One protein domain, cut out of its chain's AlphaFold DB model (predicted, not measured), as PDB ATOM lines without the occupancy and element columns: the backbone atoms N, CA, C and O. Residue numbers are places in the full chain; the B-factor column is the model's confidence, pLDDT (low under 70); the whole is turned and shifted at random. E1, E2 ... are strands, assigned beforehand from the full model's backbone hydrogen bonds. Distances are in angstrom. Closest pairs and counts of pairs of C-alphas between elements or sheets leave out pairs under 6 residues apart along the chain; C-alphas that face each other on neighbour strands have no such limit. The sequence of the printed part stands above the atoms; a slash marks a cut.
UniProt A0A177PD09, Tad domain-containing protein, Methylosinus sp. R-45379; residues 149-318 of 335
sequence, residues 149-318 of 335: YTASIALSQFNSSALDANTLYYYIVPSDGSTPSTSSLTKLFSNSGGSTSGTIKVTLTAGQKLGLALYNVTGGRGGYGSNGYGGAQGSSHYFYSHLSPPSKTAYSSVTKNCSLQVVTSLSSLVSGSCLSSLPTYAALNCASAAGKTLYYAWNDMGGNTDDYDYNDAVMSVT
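What this domain is: This is residues 149 to 318 of the 335 residues of the protein "Tad domain-containing protein" of Methylosinus sp. R-45379 (UniProt A0A177PD09). Little of the domain is regular structure; its core is a sandwich of two strongly twisted antiparallel sheets, E4-E1-E9-E8-E7 and E3-E2-E5-E6, face to face, while residues 241 to 259 and 264 to 292 loop along the side of E6 and E7. The printed 170 residues, compact with radius of gyration of the C-alphas 14.8 A, span 43 by 35 by 32 A; 58 are in nine strands, E1 to E9 along the chain, with no named helix: all strand.

Where its parts are: E1, residues 149 to 158, runs 26.5 A from C-alpha 149 at (-15.300, -18.039, -7.864). Its sheet adds E4, 200 to 205, E9, 313 to 318, E8, 293 to 298, and E7, 260 to 263. C-alpha 318 is at (-15.080, -11.023, -0.179). The other sheet has E3, 186 to 190, E2, 165 to 172, E5, 210 to 217, and E6, 236 to 240.

How they stand to each other: N 154 of E1 and O 316 of E9 are within hydrogen-bond range, 2.9 A. Between E2 and E5, N 213 and O 169 are 2.9 A apart. The closest C-alphas of E5 and E8, Leu 214 and Trp 298, are 7.7 A apart.

The domain as a whole: The printed part has no cut. The E7 to E8 link, 29 residues, is long. Residues 160 to 161, 193 to 197, 246 to 250 and 304 to 305 have pLDDT under 70.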
ATOM      1  N   TYR A 149     -15.448 -19.266  -8.622       86.56
ATOM      2  CA  TYR A 149     -15.300 -18.039  -7.864       86.56
ATOM      3  C   TYR A 149     -14.162 -18.168  -6.863       86.56
ATOM      4  O   TYR A 149     -13.988 -19.214  -6.237       86.56
ATOM      5  N   THR A 150     -13.430 -17.078  -6.657       87.81
ATOM      6  CA  THR A 150     -12.484 -16.975  -5.543       87.81
ATOM      7  C   THR A 150     -13.118 -16.167  -4.414       87.81
ATOM      8  O   THR A 150     -13.442 -14.993  -4.592       87.81
ATOM      9  N   ALA A 151     -13.288 -16.785  -3.248       91.00
ATOM     10  CA  ALA A 151     -13.606 -16.104  -2.001       91.00
ATOM     11  C   ALA A 151     -12.304 -15.771  -1.266       91.00
ATOM     12  O   ALA A 151     -11.439 -16.632  -1.116       91.00
ATOM     13  N   SER A 152     -12.154 -14.533  -0.809       92.75
ATOM     14  CA  SER A 152     -11.031 -14.116   0.033       92.75
ATOM     15  C   SER A 152     -11.523 -13.923   1.458       92.75
ATOM     16  O   SER A 152     -12.412 -13.110   1.689       92.75
ATOM     17  N   ILE A 153     -10.965 -14.684   2.391       93.38
ATOM     18  CA  ILE A 153     -11.291 -14.657   3.812       93.38
ATOM     19  C   ILE A 153     -10.172 -13.915   4.535       93.38
ATOM     20  O   ILE A 153      -9.008 -14.298   4.416       93.38
ATOM     21  N   ALA A 154     -10.512 -12.882   5.294       91.38
ATOM     22  CA  ALA A 154      -9.569 -12.142   6.115       91.38
ATOM     23  C   ALA A 154     -10.127 -11.938   7.525       91.38
ATOM     24  O   ALA A 154     -11.318 -11.689   7.723       91.38
ATOM     25  N   LEU A 155      -9.252 -12.029   8.521       87.50
ATOM     26  CA  LEU A 155      -9.604 -11.658   9.883       87.50
ATOM     27  C   LEU A 155      -9.613 -10.133   9.989       87.50
ATOM     28  O   LEU A 155      -8.611  -9.491   9.687       87.50
ATOM     29  N   SER A 156     -10.750  -9.563  10.386       80.06
ATOM     30  CA  SER A 156     -10.901  -8.111  10.544       80.06
ATOM     31  C   SER A 156     -10.710  -7.690  11.999       80.06
ATOM     32  O   SER A 156     -10.034  -6.704  12.266       80.06
ATOM     33  N   GLN A 157     -11.260  -8.463  12.936       80.81
ATOM     34  CA  GLN A 157     -11.117  -8.237  14.370       80.81
ATOM     35  C   GLN A 157     -11.156  -9.577  15.100       80.81
ATOM     36  O   GLN A 157     -11.869 -10.495  14.697       80.81
ATOM     37  N   PHE A 158     -10.382  -9.682  16.174       79.69
ATOM     38  CA  PHE A 158     -10.492 -10.782  17.119       79.69
ATOM     39  C   PHE A 158     -10.232 -10.234  18.515       79.69
ATOM     40  O   PHE A 158      -9.111  -9.809  18.811       79.69
ATOM     41  N   ASN A 159     -11.262 -10.206  19.353       73.19
ATOM     42  CA  ASN A 159     -11.132  -9.700  20.701       73.19
ATOM     43  C   ASN A 159     -10.421 -10.738  21.580       73.19
ATOM     44  O   ASN A 159     -10.877 -11.863  21.784       73.19
ATOM     45  N   SER A 160      -9.241 -10.376  22.075       61.62
ATOM     46  CA  SER A 160      -8.402 -11.263  22.879       61.62
ATOM     47  C   SER A 160      -8.761 -11.250  24.366       61.62
ATOM     48  O   SER A 160      -8.151 -12.017  25.118       61.62
ATOM     49  N   SER A 161      -9.733 -10.437  24.803       67.00
ATOM     50  CA  SER A 161     -10.230 -10.439  26.186       67.00
ATOM     51  C   SER A 161     -11.205 -11.577  26.489       67.00
ATOM     52  O   SER A 161     -11.486 -11.813  27.661       67.00
ATOM     53  N   ALA A 162     -11.674 -12.304  25.470       71.69
ATOM     54  CA  ALA A 162     -12.492 -13.497  25.648       71.69
ATOM     55  C   ALA A 162     -11.795 -14.505  26.578       71.69
ATOM     56  O   ALA A 162     -10.671 -14.957  26.308       71.69
ATOM     57  N   LEU A 163     -12.472 -14.872  27.669       84.75
ATOM     58  CA  LEU A 163     -12.025 -15.921  28.593       84.75
ATOM     59  C   LEU A 163     -12.157 -17.326  27.978       84.75
ATOM     60  O   LEU A 163     -11.634 -18.300  28.523       84.75
ATOM     61  N   ASP A 164     -12.790 -17.426  26.814       85.62
ATOM     62  CA  ASP A 164     -12.877 -18.637  26.018       85.62
ATOM     63  C   ASP A 164     -11.677 -18.865  25.113       85.62
ATOM     64  O   ASP A 164     -11.058 -17.939  24.579       85.62
ATOM     65  N   ALA A 165     -11.385 -20.145  24.881       89.00
ATOM     66  CA  ALA A 165     -10.504 -20.543  23.797       89.00
ATOM     67  C   ALA A 165     -11.334 -20.727  22.520       89.00
ATOM     68  O   ALA A 165     -12.058 -21.708  22.359       89.00
ATOM     69  N   ASN A 166     -11.187 -19.778  21.603       89.06
ATOM     70  CA  ASN A 166     -11.940 -19.652  20.367       89.06
ATOM     71  C   ASN A 166     -11.033 -19.953  19.168       89.06
ATOM     72  O   ASN A 166      -9.919 -19.435  19.048       89.06
ATOM     73  N   THR A 167     -11.507 -20.803  18.258       90.75
ATOM     74  CA  THR A 167     -10.821 -21.149  17.009       90.75
ATOM     75  C   THR A 167     -11.785 -21.065  15.833       90.75
ATOM     76  O   THR A 167     -12.829 -21.709  15.824       90.75
ATOM     77  N   LEU A 168     -11.418 -20.289  14.820       92.00
ATOM     78  CA  LEU A 168     -12.198 -20.086  13.605       92.00
ATOM     79  C   LEU A 168     -11.756 -21.054  12.509       92.00
ATOM     80  O   LEU A 168     -10.560 -21.280  12.303       92.00
ATOM     81  N   TYR A 169     -12.729 -21.571  11.769       94.00
ATOM     82  CA  TYR A 169     -12.541 -22.478  10.644       94.00
ATOM     83  C   TYR A 169     -13.381 -22.043   9.442       94.00
ATOM     84  O   TYR A 169     -14.414 -21.391   9.598       94.00
ATOM     85  N   TYR A 170     -12.989 -22.492   8.249       95.50
ATOM     86  CA  TYR A 170     -13.895 -22.580   7.101       95.50
ATOM     87  C   TYR A 170     -14.062 -24.023   6.632       95.50
ATOM     88  O   TYR A 170     -13.228 -24.886   6.914       95.50
ATOM     89  N   TYR A 171     -15.140 -24.268   5.892       96.00
ATOM     90  CA  TYR A 171     -15.434 -25.541   5.238       96.00
ATOM     91  C   TYR A 171     -16.358 -25.329   4.037       96.00
ATOM     92  O   TYR A 171     -17.026 -24.301   3.909       96.00
ATOM     93  N   ILE A 172     -16.414 -26.327   3.157       95.56
ATOM     94  CA  ILE A 172     -17.448 -26.401   2.124       95.56
ATOM     95  C   ILE A 172     -18.681 -27.043   2.752       95.56
ATOM     96  O   ILE A 172     -18.588 -28.135   3.311       95.56
ATOM     97  N   VAL A 173     -19.822 -26.358   2.693       95.38
ATOM     98  CA  VAL A 173     -21.075 -26.861   3.263       95.38
ATOM     99  C   VAL A 173     -21.474 -28.146   2.528       95.38
ATOM    100  O   VAL A 173     -21.534 -28.124   1.291       95.38
ATOM    101  N   PRO A 174     -21.758 -29.246   3.250       94.69
ATOM    102  CA  PRO A 174     -22.268 -30.472   2.650       94.69
ATOM    103  C   PRO A 174     -23.514 -30.212   1.797       94.69
ATOM    104  O   PRO A 174     -24.359 -29.383   2.137       94.69
ATOM    105  N   SER A 175     -23.649 -30.919   0.674       90.44
ATOM    106  CA  SER A 175     -24.773 -30.709  -0.252       90.44
ATOM    107  C   SER A 175     -26.135 -31.056   0.354       90.44
ATOM    108  O   SER A 175     -27.149 -30.536  -0.103       90.44
ATOM    109  N   ASP A 176     -26.159 -31.921   1.369       91.81
ATOM    110  CA  ASP A 176     -27.348 -32.294   2.141       91.81
ATOM    111  C   ASP A 176     -27.642 -31.330   3.307       91.81
ATOM    112  O   ASP A 176     -28.659 -31.474   3.982       91.81
ATOM    113  N   GLY A 177     -26.774 -30.338   3.544       90.31
ATOM    114  CA  GLY A 177     -26.892 -29.393   4.654       90.31
ATOM    115  C   GLY A 177     -26.618 -30.005   6.032       90.31
ATOM    116  O   GLY A 177     -27.010 -29.413   7.036       90.31
ATOM    117  N   SER A 178     -25.986 -31.180   6.088       91.94
ATOM    118  CA  SER A 178     -25.604 -31.838   7.338       91.94
ATOM    119  C   SER A 178     -24.408 -31.165   8.021       91.94
ATOM    120  O   SER A 178     -23.708 -30.326   7.450       91.94
ATOM    121  N   THR A 179     -24.147 -31.555   9.271       91.25
ATOM    122  CA  THR A 179     -22.950 -31.131  10.002       91.25
ATOM    123  C   THR A 179     -21.680 -31.646   9.309       91.25
ATOM    124  O   THR A 179     -21.553 -32.859   9.120       91.25
ATOM    125  N   PRO A 180     -20.711 -30.778   8.974       93.19
ATOM    126  CA  PRO A 180     -19.466 -31.197   8.342       93.19
ATOM    127  C   PRO A 180     -18.610 -32.034   9.302       93.19
ATOM    128  O   PRO A 180     -18.562 -31.776  10.506       93.19
ATOM    129  N   SER A 181     -17.870 -33.001   8.755       93.00
ATOM    130  CA  SER A 181     -16.848 -33.734   9.513       93.00
ATOM    131  C   SER A 181     -15.756 -32.779  10.002       93.00
ATOM    132  O   SER A 181     -15.334 -31.886   9.264       93.00
ATOM    133  N   THR A 182     -15.216 -33.002  11.199       90.75
ATOM    134  CA  THR A 182     -14.102 -32.207  11.744       90.75
ATOM    135  C   THR A 182     -12.863 -32.230  10.846       90.75
ATOM    136  O   THR A 182     -12.158 -31.229  10.755       90.75
ATOM    137  N   SER A 183     -12.640 -33.322  10.109       93.62
ATOM    138  CA  SER A 183     -11.555 -33.444   9.123       93.62
ATOM    139  C   SER A 183     -11.723 -32.557   7.884       93.62
ATOM    140  O   SER A 183     -10.757 -32.342   7.158       93.62
ATOM    141  N   SER A 184     -12.931 -32.045   7.631       93.62
ATOM    142  CA  SER A 184     -13.218 -31.128   6.518       93.62
ATOM    143  C   SER A 184     -13.055 -29.649   6.888       93.62
ATOM    144  O   SER A 184     -13.186 -28.779   6.026       93.62
ATOM    145  N   LEU A 185     -12.779 -29.360   8.164       94.38
ATOM    146  CA  LEU A 185     -12.592 -28.006   8.664       94.38
ATOM    147  C   LEU A 185     -11.140 -27.568   8.474       94.38
ATOM    148  O   LEU A 185     -10.213 -28.219   8.956       94.38
ATOM    149  N   THR A 186     -10.942 -26.408   7.860       93.69
ATOM    150  CA  THR A 186      -9.618 -25.792   7.754       93.69
ATOM    151  C   THR A 186      -9.507 -24.651   8.751       93.69
ATOM    152  O   THR A 186     -10.298 -23.705   8.708       93.69
ATOM    153  N   LYS A 187      -8.533 -24.749   9.661       91.62
ATOM    154  CA  LYS A 187      -8.275 -23.730  10.685       91.62
ATOM    155  C   LYS A 187      -7.835 -22.421  10.027       91.62
ATOM    156  O   LYS A 187      -7.014 -22.434   9.116       91.62
ATOM    157  N   LEU A 188      -8.373 -21.313  10.522       89.69
ATOM    158  CA  LEU A 188      -8.040 -19.956  10.095       89.69
ATOM    159  C   LEU A 188      -7.272 -19.217  11.186       89.69
ATOM    160  O   LEU A 188      -6.176 -18.708  10.974       89.69
ATOM    161  N   PHE A 189      -7.845 -19.168  12.384       88.81
ATOM    162  CA  PHE A 189      -7.303 -18.386  13.485       88.81
ATOM    163  C   PHE A 189      -7.657 -19.035  14.818       88.81
ATOM    164  O   PHE A 189      -8.689 -19.694  14.925       88.81
ATOM    165  N   SER A 190      -6.826 -18.830  15.838       88.31
ATOM    166  CA  SER A 190      -7.113 -19.241  17.210       88.31
ATOM    167  C   SER A 190      -6.529 -18.238  18.201       88.31
ATOM    168  O   SER A 190      -5.397 -17.794  18.019       88.31
ATOM    169  N   ASN A 191      -7.253 -17.922  19.276       85.62
ATOM    170  CA  ASN A 191      -6.701 -17.131  20.384       85.62
ATOM    171  C   ASN A 191      -5.953 -17.967  21.436       85.62
ATOM    172  O   ASN A 191      -5.418 -17.400  22.388       85.62
ATOM    173  N   SER A 192      -5.916 -19.293  21.282       80.69
ATOM    174  CA  SER A 192      -5.271 -20.219  22.222       80.69
ATOM    175  C   SER A 192      -4.193 -21.096  21.582       80.69
ATOM    176  O   SER A 192      -3.386 -21.685  22.298       80.69
ATOM    177  N   GLY A 193      -4.114 -21.167  20.249       66.25
ATOM    178  CA  GLY A 193      -3.085 -21.956  19.574       66.25
ATOM    179  C   GLY A 193      -2.867 -21.574  18.117       66.25
ATOM    180  O   GLY A 193      -3.587 -22.074  17.258       66.25
ATOM    181  N   GLY A 194      -1.832 -20.760  17.869       65.88
ATOM    182  CA  GLY A 194      -1.204 -20.500  16.565       65.88
ATOM    183  C   GLY A 194      -2.147 -20.069  15.433       65.88
ATOM    184  O   GLY A 194      -2.921 -20.866  14.908       65.88
ATOM    185  N   SER A 195      -2.026 -18.823  14.983       64.94
ATOM    186  CA  SER A 195      -2.888 -18.269  13.934       64.94
ATOM    187  C   SER A 195      -2.265 -18.344  12.548       64.94
ATOM    188  O   SER A 195      -1.070 -18.102  12.378       64.94
ATOM    189  N   THR A 196      -3.083 -18.616  11.528       63.28
ATOM    190  CA  THR A 196      -2.680 -18.402  10.138       63.28
ATOM    191  C   THR A 196      -2.839 -16.909   9.852       63.28
ATOM    192  O   THR A 196      -3.950 -16.400   9.748       63.28
ATOM    193  N   SER A 197      -1.730 -16.169   9.827       62.56
ATOM    194  CA  SER A 197      -1.764 -14.734   9.530       62.56
ATOM    195  C   SER A 197      -1.933 -14.516   8.024       62.56
ATOM    196  O   SER A 197      -1.153 -15.052   7.236       62.56
ATOM    197  N   GLY A 198      -2.943 -13.738   7.622       78.50
ATOM    198  CA  GLY A 198      -3.132 -13.275   6.243       78.50
ATOM    199  C   GLY A 198      -4.490 -13.600   5.616       78.50
ATOM    200  O   GLY A 198      -5.351 -14.247   6.208       78.50
ATOM    201  N   THR A 199      -4.678 -13.116   4.387       87.62
ATOM    202  CA  THR A 199      -5.873 -13.378   3.577       87.62
ATOM    203  C   THR A 199      -5.796 -14.767   2.950       87.62
ATOM    204  O   THR A 199      -4.868 -15.068   2.199       87.62
ATOM    205  N   ILE A 200      -6.807 -15.595   3.197       90.31
ATOM    206  CA  ILE A 200      -6.920 -16.951   2.654       90.31
ATOM    207  C   ILE A 200      -7.845 -16.932   1.442       90.31
ATOM    208  O   ILE A 200      -8.930 -16.359   1.486       90.31
ATOM    209  N   LYS A 201      -7.418 -17.563   0.345       90.75
ATOM    210  CA  LYS A 201      -8.212 -17.678  -0.882       90.75
ATOM    211  C   LYS A 201      -8.829 -19.065  -0.974       90.75
ATOM    212  O   LYS A 201      -8.114 -20.061  -0.906       90.75
ATOM    213  N   VAL A 202     -10.142 -19.117  -1.158       90.56
ATOM    214  CA  VAL A 202     -10.911 -20.349  -1.323       90.56
ATOM    215  C   VAL A 202     -11.587 -20.337  -2.683       90.56
ATOM    216  O   VAL A 202     -12.263 -19.378  -3.048       90.56
ATOM    217  N   THR A 203     -11.406 -21.418  -3.427       88.75
ATOM    218  CA  THR A 203     -12.011 -21.609  -4.742       88.75
ATOM    219  C   THR A 203     -13.339 -22.345  -4.588       88.75
ATOM    220  O   THR A 203     -13.379 -23.419  -3.992       88.75
ATOM    221  N   LEU A 204     -14.422 -21.773  -5.114       89.06
ATOM    222  CA  LEU A 204     -15.785 -22.295  -5.010       89.06
ATOM    223  C   LEU A 204     -16.408 -22.404  -6.398       89.06
ATOM    224  O   LEU A 204     -16.381 -21.445  -7.167       89.06
ATOM    225  N   THR A 205     -17.027 -23.536  -6.717       87.25
ATOM    226  CA  THR A 205     -17.906 -23.614  -7.893       87.25
ATOM    227  C   THR A 205     -19.217 -22.873  -7.630       87.25
ATOM    228  O   THR A 205     -19.600 -22.643  -6.482       87.25
ATOM    229  N   ALA A 206     -19.950 -22.525  -8.687       81.31
ATOM    230  CA  ALA A 206     -21.216 -21.800  -8.569       81.31
ATOM    231  C   ALA A 206     -22.277 -22.482  -7.683       81.31
ATOM    232  O   ALA A 206     -23.101 -21.794  -7.083       81.31
ATOM    233  N   GLY A 207     -22.247 -23.814  -7.572       83.25
ATOM    234  CA  GLY A 207     -23.160 -24.575  -6.712       83.25
ATOM    235  C   GLY A 207     -22.674 -24.742  -5.267       83.25
ATOM    236  O   GLY A 207     -23.469 -25.073  -4.389       83.25
ATOM    237  N   GLN A 208     -21.387 -24.516  -4.998       90.69
ATOM    238  CA  GLN A 208     -20.822 -24.703  -3.667       90.69
ATOM    239  C   GLN A 208     -21.180 -23.545  -2.739       90.69
ATOM    240  O   GLN A 208     -21.308 -22.386  -3.144       90.69
ATOM    241  N   LYS A 209     -21.334 -23.884  -1.460       94.19
ATOM    242  CA  LYS A 209     -21.491 -22.917  -0.381       94.19
ATOM    243  C   LYS A 209     -20.293 -23.024   0.551       94.19
ATOM    244  O   LYS A 209     -19.887 -24.126   0.911       94.19
ATOM    245  N   LEU A 210     -19.748 -21.886   0.947       95.69
ATOM    246  CA  LEU A 210     -18.728 -21.774   1.978       95.69
ATOM    247  C   LEU A 210     -19.416 -21.533   3.322       95.69
ATOM    248  O   LEU A 210     -20.271 -20.655   3.446       95.69
ATOM    249  N   GLY A 211     -19.044 -22.324   4.318       95.62
ATOM    250  CA  GLY A 211     -19.439 -22.130   5.703       95.62
ATOM    251  C   GLY A 211     -18.243 -21.708   6.546       95.62
ATOM    252  O   GLY A 211     -17.093 -22.027   6.234       95.62
ATOM    253  N   LEU A 212     -18.533 -21.006   7.634       95.25
ATOM    254  CA  LEU A 212     -17.584 -20.705   8.697       95.25
ATOM    255  C   LEU A 212     -17.997 -21.449   9.963       95.25
ATOM    256  O   LEU A 212     -19.186 -21.732  10.168       95.25
ATOM    257  N   ALA A 213     -17.014 -21.829  10.773       94.06
ATOM    258  CA  ALA A 213     -17.256 -22.433  12.074       94.06
ATOM    259  C   ALA A 213     -16.477 -21.700  13.159       94.06
ATOM    260  O   ALA A 213     -15.299 -21.392  12.967       94.06
ATOM    261  N   LEU A 214     -17.114 -21.503  14.307       92.00
ATOM    262  CA  LEU A 214     -16.444 -21.160  15.552       92.00
ATOM    263  C   LEU A 214     -16.400 -22.410  16.431       92.00
ATOM    264  O   LEU A 214     -17.435 -22.982  16.762       92.00
ATOM    265  N   TYR A 215     -15.196 -22.838  16.785       91.69
ATOM    266  CA  TYR A 215     -14.964 -23.797  17.852       91.69
ATOM    267  C   TYR A 215     -14.660 -23.033  19.136       91.69
ATOM    268  O   TYR A 215     -13.675 -22.296  19.184       91.69
ATOM    269  N   ASN A 216     -15.489 -23.221  20.153       89.62
ATOM    270  CA  ASN A 216     -15.379 -22.569  21.451       89.62
ATOM    271  C   ASN A 216     -15.099 -23.625  22.522       89.62
ATOM    272  O   ASN A 216     -15.757 -24.665  22.554       89.62
ATOM    273  N   VAL A 217     -14.132 -23.360  23.397       90.88
ATOM    274  CA  VAL A 217     -13.979 -24.072  24.668       90.88
ATOM    275  C   VAL A 217     -14.321 -23.098  25.780       90.88
ATOM    276  O   VAL A 217     -13.568 -22.149  26.028       90.88
ATOM    277  N   THR A 218     -15.445 -23.359  26.442       89.56
ATOM    278  CA  THR A 218     -16.017 -22.499  27.479       89.56
ATOM    279  C   THR A 218     -15.058 -22.371  28.658       89.56
ATOM    280  O   THR A 218     -14.617 -23.366  29.228       89.56
ATOM    281  N   GLY A 219     -14.693 -21.152  29.020       87.38
ATOM    282  CA  GLY A 219     -13.670 -20.825  30.003       87.38
ATOM    283  C   GLY A 219     -12.281 -21.407  29.708       87.38
ATOM    284  O   GLY A 219     -11.507 -21.665  30.631       87.38
ATOM    285  N   GLY A 220     -11.964 -21.670  28.436       85.94
ATOM    286  CA  GLY A 220     -10.716 -22.321  28.020       85.94
ATOM    287  C   GLY A 220      -9.441 -21.493  28.240       85.94
ATOM    288  O   GLY A 220      -8.346 -22.051  28.206       85.94
ATOM    289  N   ARG A 221      -9.562 -20.179  28.470       86.00
ATOM    290  CA  ARG A 221      -8.460 -19.265  28.832       86.00
ATOM    291  C   ARG A 221      -8.605 -18.700  30.250       86.00
ATOM    292  O   ARG A 221      -7.596 -18.334  30.847       86.00
ATOM    293  N   GLY A 222      -9.818 -18.668  30.804       84.50
ATOM    294  CA  GLY A 222     -10.102 -18.322  32.199       84.50
ATOM    295  C   GLY A 222     -11.521 -18.725  32.615       84.50
ATOM    296  O   GLY A 222     -12.412 -18.816  31.784       84.50
ATOM    297  N   GLY A 223     -11.743 -19.012  33.900       85.81
ATOM    298  CA  GLY A 223     -13.015 -19.572  34.370       85.81
ATOM    299  C   GLY A 223     -14.099 -18.532  34.642       85.81
ATOM    300  O   GLY A 223     -13.841 -17.543  35.324       85.81
ATOM    301  N   TYR A 224     -15.320 -18.787  34.165       84.00
ATOM    302  CA  TYR A 224     -16.497 -17.950  34.441       84.00
ATOM    303  C   TYR A 224     -17.809 -18.748  34.603       84.00
ATOM    304  O   TYR A 224     -18.892 -18.168  34.673       84.00
ATOM    305  N   GLY A 225     -17.741 -20.081  34.702       87.00
ATOM    306  CA  GLY A 225     -18.921 -20.937  34.850       87.00
ATOM    307  C   GLY A 225     -19.448 -21.468  33.517       87.00
ATOM    308  O   GLY A 225     -18.711 -22.136  32.798       87.00
ATOM    309  N   SER A 226     -20.736 -21.261  33.230       87.06
ATOM    310  CA  SER A 226     -21.373 -21.776  32.007       87.06
ATOM    311  C   SER A 226     -21.491 -20.696  30.933       87.06
ATOM    312  O   SER A 226     -21.631 -19.524  31.269       87.06
ATOM    313  N   ASN A 227     -21.457 -21.089  29.661       85.81
ATOM    314  CA  ASN A 227     -21.727 -20.187  28.541       85.81
ATOM    315  C   ASN A 227     -23.236 -19.901  28.392       85.81
ATOM    316  O   ASN A 227     -24.075 -20.589  28.982       85.81
ATOM    317  N   GLY A 228     -23.591 -18.932  27.548       81.38
ATOM    318  CA  GLY A 228     -24.971 -18.512  27.279       81.38
ATOM    319  C   GLY A 228     -25.872 -19.585  26.648       81.38
ATOM    320  O   GLY A 228     -27.080 -19.382  26.526       81.38
ATOM    321  N   TYR A 229     -25.321 -20.743  26.276       84.06
ATOM    322  CA  TYR A 229     -26.072 -21.920  25.830       84.06
ATOM    323  C   TYR A 229     -26.101 -23.062  26.859       84.06
ATOM    324  O   TYR A 229     -26.577 -24.158  26.557       84.06
ATOM    325  N   GLY A 230     -25.627 -22.817  28.084       84.81
ATOM    326  CA  GLY A 230     -25.633 -23.779  29.188       84.81
ATOM    327  C   GLY A 230     -24.495 -24.803  29.151       84.81
ATOM    328  O   GLY A 230     -24.527 -25.776  29.903       84.81
ATOM    329  N   GLY A 231     -23.489 -24.616  28.294       86.06
ATOM    330  CA  GLY A 231     -22.273 -25.425  28.302       86.06
ATOM    331  C   GLY A 231     -21.428 -25.115  29.536       86.06
ATOM    332  O   GLY A 231     -21.135 -23.954  29.794       86.06
ATOM    333  N   ALA A 232     -21.030 -26.136  30.296       89.56
ATOM    334  CA  ALA A 232     -20.200 -25.966  31.490       89.56
ATOM    335  C   ALA A 232     -18.756 -25.544  31.150       89.56
ATOM    336  O   ALA A 232     -18.267 -25.786  30.045       89.56
ATOM    337  N   GLN A 233     -18.031 -24.986  32.119       90.88
ATOM    338  CA  GLN A 233     -16.608 -24.687  31.961       90.88
ATOM    339  C   GLN A 233     -15.815 -25.926  31.505       90.88
ATOM    340  O   GLN A 233     -15.990 -27.027  32.024       90.88
ATOM    341  N   GLY A 234     -14.936 -25.735  30.525       89.88
ATOM    342  CA  GLY A 234     -14.133 -26.765  29.870       89.88
ATOM    343  C   GLY A 234     -14.854 -27.521  28.754       89.88
ATOM    344  O   GLY A 234     -14.212 -28.310  28.063       89.88
ATOM    345  N   SER A 235     -16.159 -27.308  28.553       90.69
ATOM    346  CA  SER A 235     -16.886 -27.957  27.460       90.69
ATOM    347  C   SER A 235     -16.559 -27.334  26.102       90.69
ATOM    348  O   SER A 235     -16.304 -26.135  25.991       90.69
ATOM    349  N   SER A 236     -16.553 -28.183  25.077       90.25
ATOM    350  CA  SER A 236     -16.169 -27.838  23.711       90.25
ATOM    351  C   SER A 236     -17.371 -27.838  22.784       90.25
ATOM    352  O   SER A 236     -18.142 -28.798  22.768       90.25
ATOM    353  N   HIS A 237     -17.472 -26.812  21.946       87.88
ATOM    354  CA  HIS A 237     -18.643 -26.572  21.113       87.88
ATOM    355  C   HIS A 237     -18.261 -26.122  19.716       87.88
ATOM    356  O   HIS A 237     -17.299 -25.382  19.531       87.88
ATOM    357  N   TYR A 238     -19.052 -26.545  18.734       90.50
ATOM    358  CA  TYR A 238     -18.964 -26.054  17.367       90.50
ATOM    359  C   TYR A 238     -20.221 -25.274  17.013       90.50
ATOM    360  O   TYR A 238     -21.338 -25.775  17.157       90.50
ATOM    361  N   PHE A 239     -20.018 -24.079  16.476       91.06
ATOM    362  CA  PHE A 239     -21.054 -23.238  15.905       91.06
ATOM    363  C   PHE A 239     -20.831 -23.145  14.404       91.06
ATOM    364  O   PHE A 239     -19.815 -22.622  13.954       91.06
ATOM    365  N   TYR A 240     -21.772 -23.662  13.619       93.25
ATOM    366  CA  TYR A 240     -21.690 -23.674  12.165       93.25
ATOM    367  C   TYR A 240     -22.573 -22.582  11.583       93.25
ATOM    368  O   TYR A 240     -23.770 -22.518  11.860       93.25
ATOM    369  N   SER A 241     -22.004 -21.758  10.708       94.00
ATOM    370  CA  SER A 241     -22.724 -20.636  10.112       94.00
ATOM    371  C   SER A 241     -23.954 -21.066   9.303       94.00
ATOM    372  O   SER A 241     -24.919 -20.323   9.238       94.00
ATOM    373  N   HIS A 242     -23.970 -22.267   8.714       93.69
ATOM    374  CA  HIS A 242     -25.097 -22.746   7.900       93.69
ATOM    375  C   HIS A 242     -26.221 -23.442   8.689       93.69
ATOM    376  O   HIS A 242     -27.198 -23.861   8.067       93.69
ATOM    377  N   LEU A 243     -26.112 -23.584  10.017       90.38
ATOM    378  CA  LEU A 243     -27.093 -24.302  10.841       90.38
ATOM    379  C   LEU A 243     -27.870 -23.359  11.771       90.38
ATOM    380  O   LEU A 243     -27.333 -22.394  12.311       90.38
ATOM    381  N   SER A 244     -29.160 -23.647  11.963       82.69
ATOM    382  CA  SER A 244     -30.033 -22.945  12.915       82.69
ATOM    383  C   SER A 244     -30.759 -23.939  13.819       82.69
ATOM    384  O   SER A 244     -31.483 -24.791  13.293       82.69
ATOM    385  N   PRO A 245     -30.641 -23.835  15.154       76.56
ATOM    386  CA  PRO A 245     -29.609 -23.111  15.912       76.56
ATOM    387  C   PRO A 245     -28.186 -23.501  15.461       76.56
ATOM    388  O   PRO A 245     -28.034 -24.549  14.826       76.56
ATOM    389  N   PRO A 246     -27.148 -22.703  15.781       68.94
ATOM    390  CA  PRO A 246     -25.795 -22.836  15.213       68.94
ATOM    391  C   PRO A 246     -25.175 -24.233  15.382       68.94
ATOM    392  O   PRO A 246     -24.305 -24.625  14.606       68.94
ATOM    393  N   SER A 247     -25.674 -25.021  16.340       65.62
ATOM    394  CA  SER A 247     -25.617 -26.483  16.315       65.62
ATOM    395  C   SER A 247     -26.785 -27.070  17.118       65.62
ATOM    396  O   SER A 247     -26.688 -27.265  18.329       65.62
ATOM    397  N   LYS A 248     -27.917 -27.357  16.453       66.19
ATOM    398  CA  LYS A 248     -29.110 -27.963  17.090       66.19
ATOM    399  C   LYS A 248     -28.794 -29.266  17.838       66.19
ATOM    400  O   LYS A 248     -29.447 -29.585  18.824       66.19
ATOM    401  N   THR A 249     -27.802 -30.013  17.355       67.00
ATOM    402  CA  THR A 249     -27.365 -31.283  17.944       67.00
ATOM    403  C   THR A 249     -26.656 -31.080  19.280       67.00
ATOM    404  O   THR A 249     -26.871 -31.864  20.198       67.00
ATOM    405  N   ALA A 250     -25.833 -30.033  19.404       65.00
ATOM    406  CA  ALA A 250     -25.130 -29.729  20.649       65.00
ATOM    407  C   ALA A 250     -26.050 -29.056  21.682       65.00
ATOM    408  O   ALA A 250     -25.875 -29.260  22.881       65.00
ATOM    409  N   TYR A 251     -27.054 -28.303  21.219       72.56
ATOM    410  CA  TYR A 251     -27.933 -27.510  22.077       72.56
ATOM    411  C   TYR A 251     -29.405 -27.687  21.710       72.56
ATOM    412  O   TYR A 251     -30.018 -26.848  21.047       72.56
ATOM    413  N   SER A 252     -29.993 -28.790  22.164       75.19
ATOM    414  CA  SER A 252     -31.388 -29.128  21.863       75.19
ATOM    415  C   SER A 252     -32.408 -28.144  22.455       75.19
ATOM    416  O   SER A 252     -33.508 -28.018  21.919       75.19
ATOM    417  N   SER A 253     -32.049 -27.436  23.531       77.38
ATOM    418  CA  SER A 253     -32.888 -26.443  24.218       77.38
ATOM    419  C   SER A 253     -32.801 -25.032  23.628       77.38
ATOM    420  O   SER A 253     -33.636 -24.181  23.941       77.38
ATOM    421  N   VAL A 254     -31.814 -24.762  22.773       80.25
ATOM    422  CA  VAL A 254     -31.593 -23.434  22.197       80.25
ATOM    423  C   VAL A 254     -32.519 -23.246  21.002       80.25
ATOM    424  O   VAL A 254     -32.540 -24.057  20.082       80.25
ATOM    425  N   THR A 255     -33.294 -22.163  21.003       79.62
ATOM    426  CA  THR A 255     -34.266 -21.851  19.937       79.62
ATOM    427  C   THR A 255     -33.887 -20.629  19.102       79.62
ATOM    428  O   THR A 255     -34.489 -20.398  18.054       79.62
ATOM    429  N   LYS A 256     -32.877 -19.861  19.528       82.88
ATOM    430  CA  LYS A 256     -32.366 -18.674  18.829       82.88
ATOM    431  C   LYS A 256     -30.876 -18.810  18.539       82.88
ATOM    432  O   LYS A 256     -30.146 -19.434  19.304       82.88
ATOM    433  N   ASN A 257     -30.421 -18.210  17.445       83.88
ATOM    434  CA  ASN A 257     -29.004 -18.092  17.133       83.88
ATOM    435  C   ASN A 257     -28.469 -16.774  17.704       83.88
ATOM    436  O   ASN A 257     -28.735 -15.698  17.174       83.88
ATOM    437  N   CYS A 258     -27.721 -16.878  18.792       86.88
ATOM    438  CA  CYS A 258     -27.033 -15.765  19.429       86.88
ATOM    439  C   CYS A 258     -25.543 -15.709  19.048       86.88
ATOM    440  O   CYS A 258     -24.858 -14.805  19.489       86.88
ATOM    441  N   SER A 259     -25.026 -16.649  18.245       88.38
ATOM    442  CA  SER A 259     -23.578 -16.784  18.020       88.38
ATOM    443  C   SER A 259     -23.076 -16.102  16.753       88.38
ATOM    444  O   SER A 259     -21.877 -15.909  16.625       88.38
ATOM    445  N   LEU A 260     -23.940 -15.814  15.771       92.50
ATOM    446  CA  LEU A 260     -23.512 -15.262  14.482       92.50
ATOM    447  C   LEU A 260     -24.464 -14.190  13.946       92.50
ATOM    448  O   LEU A 260     -25.653 -14.452  13.756       92.50
ATOM    449  N   GLN A 261     -23.898 -13.053  13.545       93.12
ATOM    450  CA  GLN A 261     -24.498 -12.117  12.594       93.12
ATOM    451  C   GLN A 261     -23.693 -12.079  11.293       93.12
ATOM    452  O   GLN A 261     -22.467 -12.199  11.286       93.12
ATOM    453  N   VAL A 262     -24.398 -11.905  10.171       94.44
ATOM    454  CA  VAL A 262     -23.775 -11.673   8.863       94.44
ATOM    455  C   VAL A 262     -24.289 -10.360   8.304       94.44
ATOM    456  O   VAL A 262     -25.490 -10.204   8.079       94.44
ATOM    457  N   VAL A 263     -23.377  -9.418   8.081       93.88
ATOM    458  CA  VAL A 263     -23.693  -8.053   7.642       93.88
ATOM    459  C   VAL A 263     -22.817  -7.640   6.463       93.88
ATOM    460  O   VAL A 263     -21.736  -8.175   6.253       93.88
ATOM    461  N   THR A 264     -23.266  -6.676   5.663       94.00
ATOM    462  CA  THR A 264     -22.455  -6.085   4.578       94.00
ATOM    463  C   THR A 264     -21.621  -4.891   5.043       94.00
ATOM    464  O   THR A 264     -20.768  -4.414   4.303       94.00
ATOM    465  N   SER A 265     -21.879  -4.393   6.253       92.88
ATOM    466  CA  SER A 265     -21.147  -3.313   6.914       92.88
ATOM    467  C   SER A 265     -21.134  -3.570   8.414       92.88
ATOM    468  O   SER A 265     -22.174  -3.900   8.980       92.88
ATOM    469  N   LEU A 266     -19.989  -3.371   9.070       90.12
ATOM    470  CA  LEU A 266     -19.871  -3.530  10.525       90.12
ATOM    471  C   LEU A 266     -20.753  -2.555  11.310       90.12
ATOM    472  O   LEU A 266     -21.199  -2.881  12.401       90.12
ATOM    473  N   SER A 267     -21.088  -1.399  10.731       91.25
ATOM    474  CA  SER A 267     -22.034  -0.452  11.336       91.25
ATOM    475  C   SER A 267     -23.474  -0.974  11.420       91.25
ATOM    476  O   SER A 267     -24.316  -0.327  12.033       91.25
ATOM    477  N   SER A 268     -23.778  -2.104  10.775       90.94
ATOM    478  CA  SER A 268     -25.100  -2.738  10.794       90.94
ATOM    479  C   SER A 268     -25.225  -3.850  11.837       90.94
ATOM    480  O   SER A 268     -26.265  -4.506  11.871       90.94
ATOM    481  N   LEU A 269     -24.190  -4.094  12.647       89.38
ATOM    482  CA  LEU A 269     -24.284  -5.030  13.765       89.38
ATOM    483  C   LEU A 269     -25.262  -4.496  14.812       89.38
ATOM    484  O   LEU A 269     -25.248  -3.312  15.146       89.38
ATOM    485  N   VAL A 270     -26.119  -5.382  15.312       88.00
ATOM    486  CA  VAL A 270     -27.115  -5.054  16.337       88.00
ATOM    487  C   VAL A 270     -26.774  -5.839  17.593       88.00
ATOM    488  O   VAL A 270     -26.929  -7.059  17.606       88.00
ATOM    489  N   SER A 271     -26.321  -5.147  18.636       86.81
ATOM    490  CA  SER A 271     -26.043  -5.768  19.929       86.81
ATOM    491  C   SER A 271     -27.327  -6.104  20.697       86.81
ATOM    492  O   SER A 271     -28.400  -5.551  20.433       86.81
ATOM    493  N   GLY A 272     -27.233  -7.032  21.651       81.38
ATOM    494  CA  GLY A 272     -28.306  -7.316  22.608       81.38
ATOM    495  C   GLY A 272     -29.496  -8.117  22.065       81.38
ATOM    496  O   GLY A 272     -30.537  -8.175  22.722       81.38
ATOM    497  N   SER A 273     -29.398  -8.733  20.879       81.19
ATOM    498  CA  SER A 273     -30.490  -9.563  20.347       81.19
ATOM    499  C   SER A 273     -30.018 -10.792  19.574       81.19
ATOM    500  O   SER A 273     -29.170 -10.708  18.693       81.19
ATOM    501  N   CYS A 274     -30.641 -11.936  19.871       87.50
ATOM    502  CA  CYS A 274     -30.440 -13.179  19.132       87.50
ATOM    503  C   CYS A 274     -31.405 -13.307  17.952       87.50
ATOM    504  O   CYS A 274     -32.578 -12.931  18.038       87.50
ATOM    505  N   LEU A 275     -30.948 -13.954  16.884       86.44
ATOM    506  CA  LEU A 275     -31.718 -14.161  15.664       86.44
ATOM    507  C   LEU A 275     -32.655 -15.372  15.780       86.44
ATOM    508  O   LEU A 275     -32.282 -16.427  16.295       86.44
ATOM    509  N   SER A 276     -33.875 -15.241  15.259       85.69
ATOM    510  CA  SER A 276     -34.858 -16.336  15.164       85.69
ATOM    511  C   SER A 276     -34.674 -17.218  13.923       85.69
ATOM    512  O   SER A 276     -35.303 -18.269  13.811       85.69
ATOM    513  N   SER A 277     -33.820 -16.802  12.987       86.31
ATOM    514  CA  SER A 277     -33.492 -17.525  11.761       86.31
ATOM    515  C   SER A 277     -32.026 -17.318  11.393       86.31
ATOM    516  O   SER A 277     -31.370 -16.405  11.893       86.31
ATOM    517  N   LEU A 278     -31.511 -18.135  10.471       87.19
ATOM    518  CA  LEU A 278     -30.186 -17.898   9.901       87.19
ATOM    519  C   LEU A 278     -30.120 -16.530   9.213       87.19
ATOM    520  O   LEU A 278     -31.059 -16.172   8.493       87.19
ATOM    521  N   PRO A 279     -29.017 -15.783   9.385       88.06
ATOM    522  CA  PRO A 279     -28.816 -14.550   8.648       88.06
ATOM    523  C   PRO A 279     -28.687 -14.828   7.144       88.06
ATOM    524  O   PRO A 279     -28.316 -15.920   6.697       88.06
ATOM    525  N   THR A 280     -28.977 -13.817   6.328       89.94
ATOM    526  CA  THR A 280     -28.734 -13.930   4.884       89.94
ATOM    527  C   THR A 280     -27.236 -14.136   4.655       89.94
ATOM    528  O   THR A 280     -26.419 -13.466   5.277       89.94
ATOM    529  N   TYR A 281     -26.880 -15.067   3.768       92.19
ATOM    530  CA  TYR A 281     -25.498 -15.484   3.496       92.19
ATOM    531  C   TYR A 281     -24.789 -16.248   4.618       92.19
ATOM    532  O   TYR A 281     -23.591 -16.466   4.505       92.19
ATOM    533  N   ALA A 282     -25.492 -16.756   5.636       92.00
ATOM    534  CA  ALA A 282     -24.857 -17.608   6.648       92.00
ATOM    535  C   ALA A 282     -24.135 -18.834   6.040       92.00
ATOM    536  O   ALA A 282     -23.106 -19.281   6.543       92.00
ATOM    537  N   ALA A 283     -24.627 -19.327   4.899       93.38
ATOM    538  CA  ALA A 283     -23.883 -20.175   3.974       93.38
ATOM    539  C   ALA A 283     -23.594 -19.387   2.686       93.38
ATOM    540  O   ALA A 283     -24.503 -19.129   1.888       93.38
ATOM    541  N   LEU A 284     -22.339 -18.996   2.477       94.12
ATOM    542  CA  LEU A 284     -21.943 -18.114   1.388       94.12
ATOM    543  C   LEU A 284     -21.928 -18.837   0.050       94.12
ATOM    544  O   LEU A 284     -21.113 -19.726  -0.171       94.12
ATOM    545  N   ASN A 285     -22.747 -18.383  -0.888       92.62
ATOM    546  CA  ASN A 285     -22.613 -18.743  -2.291       92.62
ATOM    547  C   ASN A 285     -22.088 -17.533  -3.075       92.62
ATOM    548  O   ASN A 285     -22.791 -16.523  -3.190       92.62
ATOM    549  N   CYS A 286     -20.877 -17.630  -3.632       89.75
ATOM    550  CA  CYS A 286     -20.271 -16.499  -4.335       89.75
ATOM    551  C   CYS A 286     -20.966 -16.116  -5.644       89.75
ATOM    552  O   CYS A 286     -20.862 -14.958  -6.032       89.75
ATOM    553  N   ALA A 287     -21.762 -16.989  -6.270       85.31
ATOM    554  CA  ALA A 287     -22.597 -16.574  -7.399       85.31
ATOM    555  C   ALA A 287     -23.668 -15.553  -6.960       85.31
ATOM    556  O   ALA A 287     -23.961 -14.595  -7.674       85.31
ATOM    557  N   SER A 288     -24.225 -15.724  -5.754       87.12
ATOM    558  CA  SER A 288     -25.240 -14.824  -5.176       87.12
ATOM    559  C   SER A 288     -24.669 -13.586  -4.466       87.12
ATOM    560  O   SER A 288     -25.379 -12.594  -4.278       87.12
ATOM    561  N   ALA A 289     -23.397 -13.645  -4.069       88.81
ATOM    562  CA  ALA A 289     -22.694 -12.608  -3.317       88.81
ATOM    563  C   ALA A 289     -21.528 -11.981  -4.102       88.81
ATOM    564  O   ALA A 289     -20.672 -11.336  -3.507       88.81
ATOM    565  N   ALA A 290     -21.482 -12.168  -5.422       85.44
ATOM    566  CA  ALA A 290     -20.397 -11.680  -6.268       85.44
ATOM    567  C   ALA A 290     -20.147 -10.178  -6.070       85.44
ATOM    568  O   ALA A 290     -21.082  -9.375  -6.081       85.44
ATOM    569  N   GLY A 291     -18.879  -9.812  -5.878       84.94
ATOM    570  CA  GLY A 291     -18.437  -8.437  -5.636       84.94
ATOM    571  C   GLY A 291     -18.795  -7.879  -4.257       84.94
ATOM    572  O   GLY A 291     -18.494  -6.720  -3.985       84.94
ATOM    573  N   LYS A 292     -19.436  -8.664  -3.382       89.88
ATOM    574  CA  LYS A 292     -19.761  -8.241  -2.017       89.88
ATOM    575  C   LYS A 292     -18.665  -8.658  -1.048       89.88
ATOM    576  O   LYS A 292     -18.148  -9.776  -1.111       89.88
ATOM    577  N   THR A 293     -18.405  -7.775  -0.092       94.31
ATOM    578  CA  THR A 293     -17.735  -8.114   1.163       94.31
ATOM    579  C   THR A 293     -18.799  -8.317   2.229       94.31
ATOM    580  O   THR A 293     -19.671  -7.471   2.422       94.31
ATOM    581  N   LEU A 294     -18.744  -9.466   2.886       95.75
ATOM    582  CA  LEU A 294     -19.615  -9.834   3.992       95.75
ATOM    583  C   LEU A 294     -18.779  -9.950   5.256       95.75
ATOM    584  O   LEU A 294     -17.659 -10.449   5.203       95.75
ATOM    585  N   TYR A 295     -19.336  -9.539   6.382       95.38
ATOM    586  CA  TYR A 295     -18.720  -9.644   7.691       95.38
ATOM    587  C   TYR A 295     -19.473 -10.681   8.513       95.38
ATOM    588  O   TYR A 295     -20.683 -10.565   8.683       95.38
ATOM    589  N   TYR A 296     -18.750 -11.686   8.992       95.31
ATOM    590  CA  TYR A 296     -19.233 -12.724   9.893       95.31
ATOM    591  C   TYR A 296     -18.745 -12.361  11.280       95.31
ATOM    592  O   TYR A 296     -17.553 -12.482  11.570       95.31
ATOM    593  N   ALA A 297     -19.673 -11.851  12.071       93.50
ATOM    594  CA  ALA A 297     -19.450 -11.327  13.399       93.50
ATOM    595  C   ALA A 297     -19.952 -12.373  14.391       93.50
ATOM    596  O   ALA A 297     -21.145 -12.693  14.427       93.50
ATOM    597  N   TRP A 298     -19.011 -12.989  15.092       91.94
ATOM    598  CA  TRP A 298     -19.265 -14.058  16.034       91.94
ATOM    599  C   TRP A 298     -19.317 -13.514  17.448       91.94
ATOM    600  O   TRP A 298     -18.535 -12.640  17.812       91.94
ATOM    601  N   ASN A 299     -20.223 -14.106  18.207       88.25
ATOM    602  CA  ASN A 299     -20.366 -13.934  19.634       88.25
ATOM    603  C   ASN A 299     -20.029 -15.276  20.294       88.25
ATOM    604  O   ASN A 299     -20.564 -16.316  19.878       88.25
ATOM    605  N   ASP A 300     -19.100 -15.280  21.245       78.94
ATOM    606  CA  ASP A 300     -18.574 -16.503  21.859       78.94
ATOM    607  C   ASP A 300     -19.463 -17.073  22.972       78.94
ATOM    608  O   ASP A 300     -19.296 -18.236  23.349       78.94
ATOM    609  N   MET A 301     -20.498 -16.315  23.353       80.94
ATOM    610  CA  MET A 301     -21.511 -16.671  24.343       80.94
ATOM    611  C   MET A 301     -20.970 -16.687  25.777       80.94
ATOM    612  O   MET A 301     -21.368 -17.540  26.577       80.94
ATOM    613  N   GLY A 302     -20.066 -15.769  26.112       74.69
ATOM    614  CA  GLY A 302     -19.405 -15.688  27.408       74.69
ATOM    615  C   GLY A 302     -20.346 -15.466  28.601       74.69
ATOM    616  O   GLY A 302     -20.866 -14.380  28.838       74.69
ATOM    617  N   GLY A 303     -20.479 -16.479  29.457       71.81
ATOM    618  CA  GLY A 303     -21.112 -16.354  30.775       71.81
ATOM    619  C   GLY A 303     -22.636 -16.165  30.769       71.81
ATOM    620  O   GLY A 303     -23.314 -16.286  29.754       71.81
ATOM    621  N   ASN A 304     -23.190 -15.865  31.950       68.25
ATOM    622  CA  ASN A 304     -24.627 -15.598  32.141       68.25
ATOM    623  C   ASN A 304     -25.035 -14.147  31.807       68.25
ATOM    624  O   ASN A 304     -26.223 -13.831  31.827       68.25
ATOM    625  N   THR A 305     -24.067 -13.258  31.572       69.75
ATOM    626  CA  THR A 305     -24.266 -11.817  31.321       69.75
ATOM    627  C   THR A 305     -23.615 -11.384  30.014       69.75
ATOM    628  O   THR A 305     -23.086 -10.279  29.927       69.75
ATOM    629  N   ASP A 306     -23.602 -12.286  29.040       76.88
ATOM    630  CA  ASP A 306     -23.126 -12.012  27.693       76.88
ATOM    631  C   ASP A 306     -23.891 -10.820  27.091       76.88
ATOM    632  O   ASP A 306     -25.116 -10.724  27.232       76.88
ATOM    633  N   ASP A 307     -23.180  -9.883  26.469       77.44
ATOM    634  CA  ASP A 307     -23.754  -8.635  25.948       77.44
ATOM    635  C   ASP A 307     -24.236  -8.754  24.491       77.44
ATOM    636  O   ASP A 307     -24.910  -7.850  23.975       77.44
ATOM    637  N   TYR A 308     -23.993  -9.908  23.861       83.81
ATOM    638  CA  TYR A 308     -24.415 -10.232  22.500       83.81
ATOM    639  C   TYR A 308     -23.993  -9.150  21.504       83.81
ATOM    640  O   TYR A 308     -24.796  -8.730  20.664       83.81
ATOM    641  N   ASP A 309     -22.778  -8.623  21.635       83.81
ATOM    642  CA  ASP A 309     -22.295  -7.514  20.814       83.81
ATOM    643  C   ASP A 309     -21.645  -7.962  19.488       83.81
ATOM    644  O   ASP A 309     -21.433  -7.141  18.588       83.81
ATOM    645  N   TYR A 310     -21.426  -9.275  19.329       87.38
ATOM    646  CA  TYR A 310     -20.875  -9.921  18.134       87.38
ATOM    647  C   TYR A 310     -19.482  -9.409  17.733       87.38
ATOM    648  O   TYR A 310     -19.115  -9.469  16.554       87.38
ATOM    649  N   ASN A 311     -18.689  -8.894  18.674       84.56
ATOM    650  CA  ASN A 311     -17.370  -8.337  18.373       84.56
ATOM    651  C   ASN A 311     -16.188  -9.261  18.723       84.56
ATOM    652  O   ASN A 311     -15.036  -8.904  18.441       84.56
ATOM    653  N   ASP A 312     -16.460 -10.455  19.259       85.12
ATOM    654  CA  ASP A 312     -15.427 -11.401  19.698       85.12
ATOM    655  C   ASP A 312     -14.554 -11.875  18.544       85.12
ATOM    656  O   ASP A 312     -13.327 -11.966  18.647       85.12
ATOM    657  N   ALA A 313     -15.181 -12.155  17.406       88.94
ATOM    658  CA  ALA A 313     -14.486 -12.573  16.205       88.94
ATOM    659  C   ALA A 313     -15.209 -12.070  14.962       88.94
ATOM    660  O   ALA A 313     -16.306 -12.513  14.632       88.94
ATOM    661  N   VAL A 314     -14.551 -11.189  14.213       91.12
ATOM    662  CA  VAL A 314     -15.085 -10.622  12.979       91.12
ATOM    663  C   VAL A 314     -14.206 -11.020  11.810       91.12
ATOM    664  O   VAL A 314     -13.023 -10.676  11.718       91.12
ATOM    665  N   MET A 315     -14.819 -11.707  10.859       92.50
ATOM    666  CA  MET A 315     -14.181 -12.121   9.621       92.50
ATOM    667  C   MET A 315     -14.825 -11.418   8.441       92.50
ATOM    668  O   MET A 315     -16.047 -11.399   8.338       92.50
ATOM    669  N   SER A 316     -14.020 -10.905   7.519       94.12
ATOM    670  CA  SER A 316     -14.513 -10.460   6.224       94.12
ATOM    671  C   SER A 316     -14.331 -11.568   5.194       94.12
ATOM    672  O   SER A 316     -13.291 -12.226   5.123       94.12
ATOM    673  N   VAL A 317     -15.369 -11.798   4.398       94.81
ATOM    674  CA  VAL A 317     -15.325 -12.680   3.239       94.81
ATOM    675  C   VAL A 317     -15.755 -11.885   2.021       94.81
ATOM    676  O   VAL A 317     -16.902 -11.450   1.920       94.81
ATOM    677  N   THR A 318     -14.829 -11.704   1.089       93.38
ATOM    678  CA  THR A 318     -15.080 -11.023  -0.179       93.38
ATOM    679  C   THR A 318     -15.197 -12.057  -1.282       93.38
ATOM    680  O   THR A 318     -14.227 -12.748  -1.604       93.38
TER     681      THR A 318